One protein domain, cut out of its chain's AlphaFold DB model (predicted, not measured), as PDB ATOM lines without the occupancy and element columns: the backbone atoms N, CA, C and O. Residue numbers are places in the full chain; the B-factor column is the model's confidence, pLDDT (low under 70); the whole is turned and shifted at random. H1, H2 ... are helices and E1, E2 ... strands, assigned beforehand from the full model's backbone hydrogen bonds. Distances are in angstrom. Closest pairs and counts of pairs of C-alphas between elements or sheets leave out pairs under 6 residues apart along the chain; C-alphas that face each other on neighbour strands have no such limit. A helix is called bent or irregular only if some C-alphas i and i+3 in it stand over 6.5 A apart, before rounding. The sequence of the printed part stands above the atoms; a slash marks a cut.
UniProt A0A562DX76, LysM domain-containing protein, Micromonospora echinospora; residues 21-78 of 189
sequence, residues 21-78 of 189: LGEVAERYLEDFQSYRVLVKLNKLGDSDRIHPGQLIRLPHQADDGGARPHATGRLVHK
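This is residues 21 to 78 of the 189 residues of the protein "LysM domain-containing protein" of Micromonospora echinospora (UniProt A0A562DX76). Two helices pack on each other about perpendicular: H2's first residues are against H1, and two long loops, residues 43 to 54 and 58 to 73, swing round the outside. Two short strands, E1 and E2, come near each other without making a sheet, with E1 close by the last residue of H2. The printed part has 58 residues with two named helices and then two named strands, in the order H1, H2, E1, E2; the class is mixed, helices and strands, with 26 residues, under half, in named elements. The whole is compact, with a radius of gyration of the C-alphas of 10.3 A, and rounded, spanning 27 by 23 by 22 A.

Find C-alpha 21 at (-24.494, 15.215, 20.858); from there H1 runs through residues 21 to 28, 10.5 A from first to last C-alpha. After Leu 29, Glu 30 and Asp 31, look for C-alpha 32 at (-26.915, 20.142, 27.097), where H2 begins; it covers residues 32 to 42 and is 16.5 A long. Go on past residues 43 to 54 to E1, residues 55 to 57, 6.6 A long. Past residues 58 to 73 you reach E2, residues 74 to 77, 9.7 A long, ending at C-alpha 77 at (-37.052, 1.433, 20.416).

Begin with H1 and H2, which touch: their closest C-alphas are those of Glu 26 and Phe 32, 4.2 A apart. Their lines stand at 80 degrees, about perpendicular. In H1 every O i to N i+4 pair is within hydrogen-bond range, and in H2 5 of 7 are. H2 is neither bent nor irregular, but only just: C-alphas 33 and 36 are 6.5 A apart. At the other end of H2, look at Asn 42 and Arg 57, whose C-alphas, 6.3 A apart, are the closest of H2 and E1. E1 and E2 are near each other, with 8 pairs of C-alphas within 10 A; each pairs with no named strand. H1 is apart from E1 and from E2, and H2 is apart from E2.

Look for the C-alphas of Gly 45 and Gly 66, the two farthest apart, at 27.4 A. The first and last printed C-alphas, those of Leu 21 and Lys 78, are 20.1 A apart. The printed part has no cut. The link from H1 to H2 is tight; those from H2 to E1, 12 residues, and from E1 to E2, 16 residues, are long. In this model the mean pLDDT of the printed part is 88.6, and residue 78 is under 70.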
ATOM      1  N   LEU A  21     -24.250  16.041  19.668       93.06
ATOM      2  CA  LEU A  21     -24.494  15.215  20.858       93.06
ATOM      3  C   LEU A  21     -25.003  16.028  22.064       93.06
ATOM      4  O   LEU A  21     -25.749  15.486  22.874       93.06
ATOM      5  N   GLY A  22     -24.633  17.311  22.157       93.25
ATOM      6  CA  GLY A  22     -25.168  18.258  23.146       93.25
ATOM      7  C   GLY A  22     -26.654  18.551  22.953       93.25
ATOM      8  O   GLY A  22     -27.419  18.448  23.898       93.25
ATOM      9  N   GLU A  23     -27.089  18.798  21.718       94.12
ATOM     10  CA  GLU A  23     -28.498  19.064  21.379       94.12
ATOM     11  C   GLU A  23     -29.372  17.814  21.562       94.12
ATOM     12  O   GLU A  23     -30.498  17.885  22.052       94.12
ATOM     13  N   VAL A  24     -28.829  16.633  21.243       93.25
ATOM     14  CA  VAL A  24     -29.468  15.345  21.557       93.25
ATOM     15  C   VAL A  24     -29.559  15.139  23.073       93.25
ATOM     16  O   VAL A  24     -30.582  14.657  23.555       93.25
ATOM     17  N   ALA A  25     -28.536  15.520  23.842       93.31
ATOM     18  CA  ALA A  25     -28.603  15.478  25.299       93.31
ATOM     19  C   ALA A  25     -29.636  16.470  25.854       93.31
ATOM     20  O   ALA A  25     -30.462  16.068  26.658       93.31
ATOM     21  N   GLU A  26     -29.687  17.710  25.372       93.19
ATOM     22  CA  GLU A  26     -30.653  18.706  25.847       93.19
ATOM     23  C   GLU A  26     -32.101  18.368  25.453       93.19
ATOM     24  O   GLU A  26     -33.051  18.713  26.158       93.19
ATOM     25  N   ARG A  27     -32.287  17.658  24.331       93.56
ATOM     26  CA  ARG A  27     -33.590  17.119  23.923       93.56
ATOM     27  C   ARG A  27     -34.071  15.991  24.832       93.56
ATOM     28  O   ARG A  27     -35.255  15.969  25.147       93.56
ATOM     29  N   TYR A  28     -33.187  15.058  25.198       92.38
ATOM     30  CA  TYR A  28     -33.579  13.795  25.838       92.38
ATOM     31  C   TYR A  28     -33.258  13.678  27.333       92.38
ATOM     32  O   TYR A  28     -33.820  12.831  28.016       92.38
ATOM     33  N   LEU A  29     -32.312  14.465  27.839       91.12
ATOM     34  CA  LEU A  29     -31.838  14.490  29.227       91.12
ATOM     35  C   LEU A  29     -32.024  15.893  29.847       91.12
ATOM     36  O   LEU A  29     -31.406  16.196  30.864       91.12
ATOM     37  N   GLU A  30     -32.830  16.755  29.212       90.75
ATOM     38  CA  GLU A  30     -33.178  18.137  29.610       90.75
ATOM     39  C   GLU A  30     -32.011  19.150  29.688       90.75
ATOM     40  O   GLU A  30     -32.249  20.356  29.712       90.75
ATOM     41  N   ASP A  31     -30.757  18.691  29.675       91.44
ATOM     42  CA  ASP A  31     -29.545  19.500  29.812       91.44
ATOM     43  C   ASP A  31     -28.507  19.187  28.719       91.44
ATOM     44  O   ASP A  31     -28.186  18.032  28.432       91.44
ATOM     45  N   PHE A  32     -27.920  20.242  28.150       89.88
ATOM     46  CA  PHE A  32     -26.915  20.142  27.097       89.88
ATOM     47  C   PHE A  32     -25.654  19.436  27.600       89.88
ATOM     48  O   PHE A  32     -25.120  18.566  26.913       89.88
ATOM     49  N   GLN A  33     -25.182  19.762  28.814       92.25
ATOM     50  CA  GLN A  33     -23.924  19.241  29.380       92.25
ATOM     51  C   GLN A  33     -23.962  17.725  29.648       92.25
ATOM     52  O   GLN A  33     -22.920  17.060  29.736       92.25
ATOM     53  N   SER A  34     -25.159  17.145  29.683       92.25
ATOM     54  CA  SER A  34     -25.404  15.715  29.832       92.25
ATOM     55  C   SER A  34     -24.956  14.879  28.622       92.25
ATOM     56  O   SER A  34     -24.920  13.648  28.713       92.25
ATOM     57  N   TYR A  35     -24.443  15.500  27.548       91.62
ATOM     58  CA  TYR A  35     -23.688  14.805  26.491       91.62
ATOM     59  C   TYR A  35     -22.570  13.920  27.065       91.62
ATOM     60  O   TYR A  35     -22.316  12.825  26.562       91.62
ATOM     61  N   ARG A  36     -21.942  14.329  28.179       93.00
ATOM     62  CA  ARG A  36     -20.886  13.552  28.853       93.00
ATOM     63  C   ARG A  36     -21.391  12.219  29.412       93.00
ATOM     64  O   ARG A  36     -20.607  11.275  29.534       93.00
ATOM     65  N   VAL A  37     -22.682  12.119  29.739       91.75
ATOM     66  CA  VAL A  37     -23.340  10.862  30.130       91.75
ATOM     67  C   VAL A  37     -23.498   9.965  28.904       91.75
ATOM     68  O   VAL A  37     -23.113   8.798  28.959       91.75
ATOM     69  N   LEU A  38     -23.961  10.516  27.775       91.38
ATOM     70  CA  LEU A  38     -24.097   9.783  26.509       91.38
ATOM     71  C   LEU A  38     -22.749   9.259  25.987       91.38
ATOM     72  O   LEU A  38     -22.679   8.101  25.575       91.38
ATOM     73  N   VAL A  39     -21.680  10.061  26.070       93.50
ATOM     74  CA  VAL A  39     -20.299   9.664  25.734       93.50
ATOM     75  C   VAL A  39     -19.870   8.440  26.546       93.50
ATOM     76  O   VAL A  39     -19.457   7.437  25.967       93.50
ATOM     77  N   LYS A  40     -20.031   8.480  27.877       92.69
ATOM     78  CA  LYS A  40     -19.683   7.359  28.771       92.69
ATOM     79  C   LYS A  40     -20.539   6.116  28.509       92.69
ATOM     80  O   LYS A  40     -20.000   5.016  28.417       92.69
ATOM     81  N   LEU A  41     -21.853   6.292  28.355       92.12
ATOM     82  CA  LEU A  41     -22.820   5.213  28.121       92.12
ATOM     83  C   LEU A  41     -22.564   4.472  26.799       92.12
ATOM     84  O   LEU A  41     -22.725   3.254  26.725       92.12
ATOM     85  N   ASN A  42     -22.139   5.200  25.765       92.31
ATOM     86  CA  ASN A  42     -21.891   4.663  24.426       92.31
ATOM     87  C   ASN A  42     -20.412   4.389  24.126       92.31
ATOM     88  O   ASN A  42     -20.103   3.902  23.042       92.31
ATOM     89  N   LYS A  43     -19.513   4.668  25.081       92.31
ATOM     90  CA  LYS A  43     -18.051   4.562  24.934       92.31
ATOM     91  C   LYS A  43     -17.520   5.326  23.711       92.31
ATOM     92  O   LYS A  43     -16.663   4.828  22.986       92.31
ATOM     93  N   LEU A  44     -18.054   6.525  23.472       88.06
ATOM     94  CA  LEU A  44     -17.574   7.400  22.401       88.06
ATOM     95  C   LEU A  44     -16.199   7.963  22.787       88.06
ATOM     96  O   LEU A  44     -16.000   8.347  23.939       88.06
ATOM     97  N   GLY A  45     -15.264   8.011  21.837       82.00
ATOM     98  CA  GLY A  45     -13.959   8.646  22.051       82.00
ATOM     99  C   GLY A  45     -14.054  10.173  22.063       82.00
ATOM    100  O   GLY A  45     -13.497  10.819  22.944       82.00
ATOM    101  N   ASP A  46     -14.828  10.728  21.128       82.75
ATOM    102  CA  ASP A  46     -15.033  12.164  20.943       82.75
ATOM    103  C   ASP A  46     -16.530  12.503  20.993       82.75
ATOM    104  O   ASP A  46     -17.363  11.777  20.447       82.75
ATOM    105  N   SER A  47     -16.872  13.631  21.623       79.75
ATOM    106  CA  SER A  47     -18.264  14.097  21.772       79.75
ATOM    107  C   SER A  47     -18.830  14.647  20.461       79.75
ATOM    108  O   SER A  47     -19.989  14.410  20.126       79.75
ATOM    109  N   ASP A  48     -17.988  15.355  19.707       83.00
ATOM    110  CA  ASP A  48     -18.352  16.091  18.493       83.00
ATOM    111  C   ASP A  48     -18.297  15.227  17.223       83.00
ATOM    112  O   ASP A  48     -18.723  15.654  16.151       83.00
ATOM    113  N   ARG A  49     -17.787  13.991  17.324       84.81
ATOM    114  CA  ARG A  49     -17.661  13.045  16.200       84.81
ATOM    115  C   ARG A  49     -18.792  12.020  16.164       84.81
ATOM    116  O   ARG A  49     -18.553  10.826  15.997       84.81
ATOM    117  N   ILE A  50     -20.031  12.484  16.314       89.44
ATOM    118  CA  ILE A  50     -21.188  11.656  15.963       89.44
ATOM    119  C   ILE A  50     -21.471  11.748  14.462       89.44
ATOM    120  O   ILE A  50     -21.337  12.805  13.845       89.44
ATOM    121  N   HIS A  51     -21.849  10.625  13.858       91.88
ATOM    122  CA  HIS A  51     -22.060  10.518  12.418       91.88
ATOM    123  C   HIS A  51     -23.520  10.203  12.062       91.88
ATOM    124  O   HIS A  51     -24.204   9.494  12.805       91.88
ATOM    125  N   PRO A  52     -24.026  10.678  10.907       92.56
ATOM    126  CA  PRO A  52     -25.401  10.416  10.499       92.56
ATOM    127  C   PRO A  52     -25.657   8.911  10.350       92.56
ATOM    128  O   PRO A  52     -24.890   8.191   9.717       92.56
ATOM    129  N   GLY A  53     -26.753   8.431  10.929       90.44
ATOM    130  CA  GLY A  53     -27.112   7.017  10.985       90.44
ATOM    131  C   GLY A  53     -26.545   6.250  12.185       90.44
ATOM    132  O   GLY A  53     -26.998   5.127  12.409       90.44
ATOM    133  N   GLN A  54     -25.631   6.837  12.966       93.31
ATOM    134  CA  GLN A  54     -25.097   6.244  14.194       93.31
ATOM    135  C   GLN A  54     -26.203   6.019  15.233       93.31
ATOM    136  O   GLN A  54     -27.147   6.802  15.344       93.31
ATOM    137  N   LEU A  55     -26.075   4.931  15.996       93.62
ATOM    138  CA  LEU A  55     -27.009   4.543  17.048       93.62
ATOM    139  C   LEU A  55     -26.426   4.883  18.423       93.62
ATOM    140  O   LEU A  55     -25.427   4.298  18.836       93.62
ATOM    141  N   ILE A  56     -27.076   5.806  19.127       92.56
ATOM    142  CA  ILE A  56     -26.718   6.280  20.465       92.56
ATOM    143  C   ILE A  56     -27.750   5.738  21.454       92.56
ATOM    144  O   ILE A  56     -28.937   6.030  21.352       92.56
ATOM    145  N   ARG A  57     -27.320   4.924  22.414       93.00
ATOM    146  CA  ARG A  57     -28.151   4.494  23.545       93.00
ATOM    147  C   ARG A  57     -28.433   5.693  24.441       93.00
ATOM    148  O   ARG A  57     -27.500   6.422  24.782       93.00
ATOM    149  N   LEU A  58     -29.687   5.848  24.836       91.56
ATOM    150  CA  LEU A  58     -30.124   6.817  25.835       91.56
ATOM    151  C   LEU A  58     -30.306   6.113  27.198       91.56
ATOM    152  O   LEU A  58     -30.476   4.888  27.227       91.56
ATOM    153  N   PRO A  59     -30.229   6.836  28.330       88.75
ATOM    154  CA  PRO A  59     -30.610   6.295  29.635       88.75
ATOM    155  C   PRO A  59     -32.123   6.025  29.708       88.75
ATOM    156  O   PRO A  59     -32.895   6.645  28.989       88.75
ATOM    157  N   HIS A  60     -32.564   5.162  30.629       83.69
ATOM    158  CA  HIS A  60     -33.985   4.793  30.799       83.69
ATOM    159  C   HIS A  60     -34.906   5.942  31.253       83.69
ATOM    160  O   HIS A  60     -36.121   5.788  31.267       83.69
ATOM    161  N   GLN A  61     -34.334   7.086  31.644       79.31
ATOM    162  CA  GLN A  61     -35.063   8.305  32.009       79.31
ATOM    163  C   GLN A  61     -35.097   9.336  30.868       79.31
ATOM    164  O   GLN A  61     -35.352  10.506  31.127       79.31
ATOM    165  N   ALA A  62     -34.798   8.933  29.628       83.12
ATOM    166  CA  ALA A  62     -34.825   9.850  28.500       83.12
ATOM    167  C   ALA A  62     -36.261  10.131  28.024       83.12
ATOM    168  O   ALA A  62     -36.933   9.257  27.466       83.12
ATOM    169  N   ASP A  63     -36.701  11.371  28.219       85.25
ATOM    170  CA  ASP A  63     -38.006  11.878  27.788       85.25
ATOM    171  C   ASP A  63     -37.840  12.788  26.560       85.25
ATOM    172  O   ASP A  63     -36.796  13.408  26.391       85.25
ATOM    173  N   ASP A  64     -38.817  12.844  25.654       85.88
ATOM    174  CA  ASP A  64     -38.677  13.636  24.426       85.88
ATOM    175  C   ASP A  64     -39.145  15.077  24.663       85.88
ATOM    176  O   ASP A  64     -40.305  15.415  24.420       85.88
ATOM    177  N   GLY A  65     -38.212  15.945  25.070       83.56
ATOM    178  CA  GLY A  65     -38.438  17.376  25.305       83.56
ATOM    179  C   GLY A  65     -38.832  18.197  24.066       83.56
ATOM    180  O   GLY A  65     -38.903  19.424  24.141       83.56
ATOM    181  N   GLY A  66     -39.087  17.553  22.924       84.75
ATOM    182  CA  GLY A  66     -39.612  18.170  21.711       84.75
ATOM    183  C   GLY A  66     -38.564  18.416  20.627       84.75
ATOM    184  O   GLY A  66     -37.374  18.136  20.772       84.75
ATOM    185  N   ALA A  67     -39.019  18.930  19.484       83.44
ATOM    186  CA  ALA A  67     -38.146  19.195  18.345       83.44
ATOM    187  C   ALA A  67     -37.144  20.317  18.664       83.44
ATOM    188  O   ALA A  67     -37.539  21.433  18.999       83.44
ATOM    189  N   ARG A  68     -35.851  20.027  18.492       86.44
ATOM    190  CA  ARG A  68     -34.746  20.978  18.666       86.44
ATOM    191  C   ARG A  68     -33.905  21.082  17.390       86.44
ATOM    192  O   ARG A  68     -33.816  20.094  16.648       86.44
ATOM    193  N   PRO A  69     -33.289  22.248  17.109       89.75
ATOM    194  CA  PRO A  69     -32.292  22.345  16.047       89.75
ATOM    195  C   PRO A  69     -31.174  21.329  16.320       89.75
ATOM    196  O   PRO A  69     -30.805  21.105  17.463       89.75
ATOM    197  N   HIS A  70     -30.658  20.673  15.279       89.94
ATOM    198  CA  HIS A  70     -29.552  19.707  15.413       89.94
ATOM    199  C   HIS A  70     -29.804  18.525  16.387       89.94
ATOM    200  O   HIS A  70     -28.865  17.882  16.859       89.94
ATOM    201  N   ALA A  71     -31.070  18.185  16.636       92.00
ATOM    202  CA  ALA A  71     -31.481  16.913  17.230       92.00
ATOM    203  C   ALA A  71     -32.679  16.343  16.448       92.00
ATOM    204  O   ALA A  71     -33.727  16.028  17.012       92.00
ATOM    205  N   THR A  72     -32.542  16.265  15.119       91.06
ATOM    206  CA  THR A  72     -33.609  15.890  14.162       91.06
ATOM    207  C   THR A  72     -33.663  14.379  13.887       91.06
ATOM    208  O   THR A  72     -34.542  13.887  13.178       91.06
ATOM    209  N   GLY A  73     -32.712  13.621  14.427       88.75
ATOM    210  CA  GLY A  73     -32.688  12.166  14.429       88.75
ATOM    211  C   GLY A  73     -33.908  11.510  15.078       88.75
ATOM    212  O   GLY A  73     -34.788  12.142  15.665       88.75
ATOM    213  N   ARG A  74     -33.985  10.189  14.911       88.06
ATOM    214  CA  ARG A  74     -35.184   9.402  15.224       88.06
ATOM    215  C   ARG A  74     -34.949   8.490  16.417       88.06
ATOM    216  O   ARG A  74     -34.017   7.688  16.403       88.06
ATOM    217  N   LEU A  75     -35.867   8.520  17.378       87.69
ATOM    218  CA  LEU A  75     -35.930   7.522  18.438       87.69
ATOM    219  C   LEU A  75     -36.332   6.150  17.870       87.69
ATOM    220  O   LEU A  75     -37.363   5.996  17.208       87.69
ATOM    221  N   VAL A  76     -35.502   5.148  18.130       85.31
ATOM    222  CA  VAL A  76     -35.696   3.747  17.766       85.31
ATOM    223  C   VAL A  76     -35.713   2.933  19.056       85.31
ATOM    224  O   VAL A  76     -34.676   2.581  19.615       85.31
ATOM    225  N   HIS A  77     -36.906   2.582  19.526       73.38
ATOM    226  CA  HIS A  77     -37.052   1.433  20.416       73.38
ATOM    227  C   HIS A  77     -36.546   0.219  19.641       73.38
ATOM    228  O   HIS A  77     -37.042  -0.020  18.541       73.38
ATOM    229  N   LYS A  78     -35.551  -0.515  20.151       57.41
ATOM    230  CA  LYS A  78     -35.146  -1.788  19.542       57.41
ATOM    231  C   LYS A  78     -36.300  -2.780  19.709       57.41
ATOM    232  O   LYS A  78     -36.503  -3.235  20.834       57.41
TER     233      LYS A  78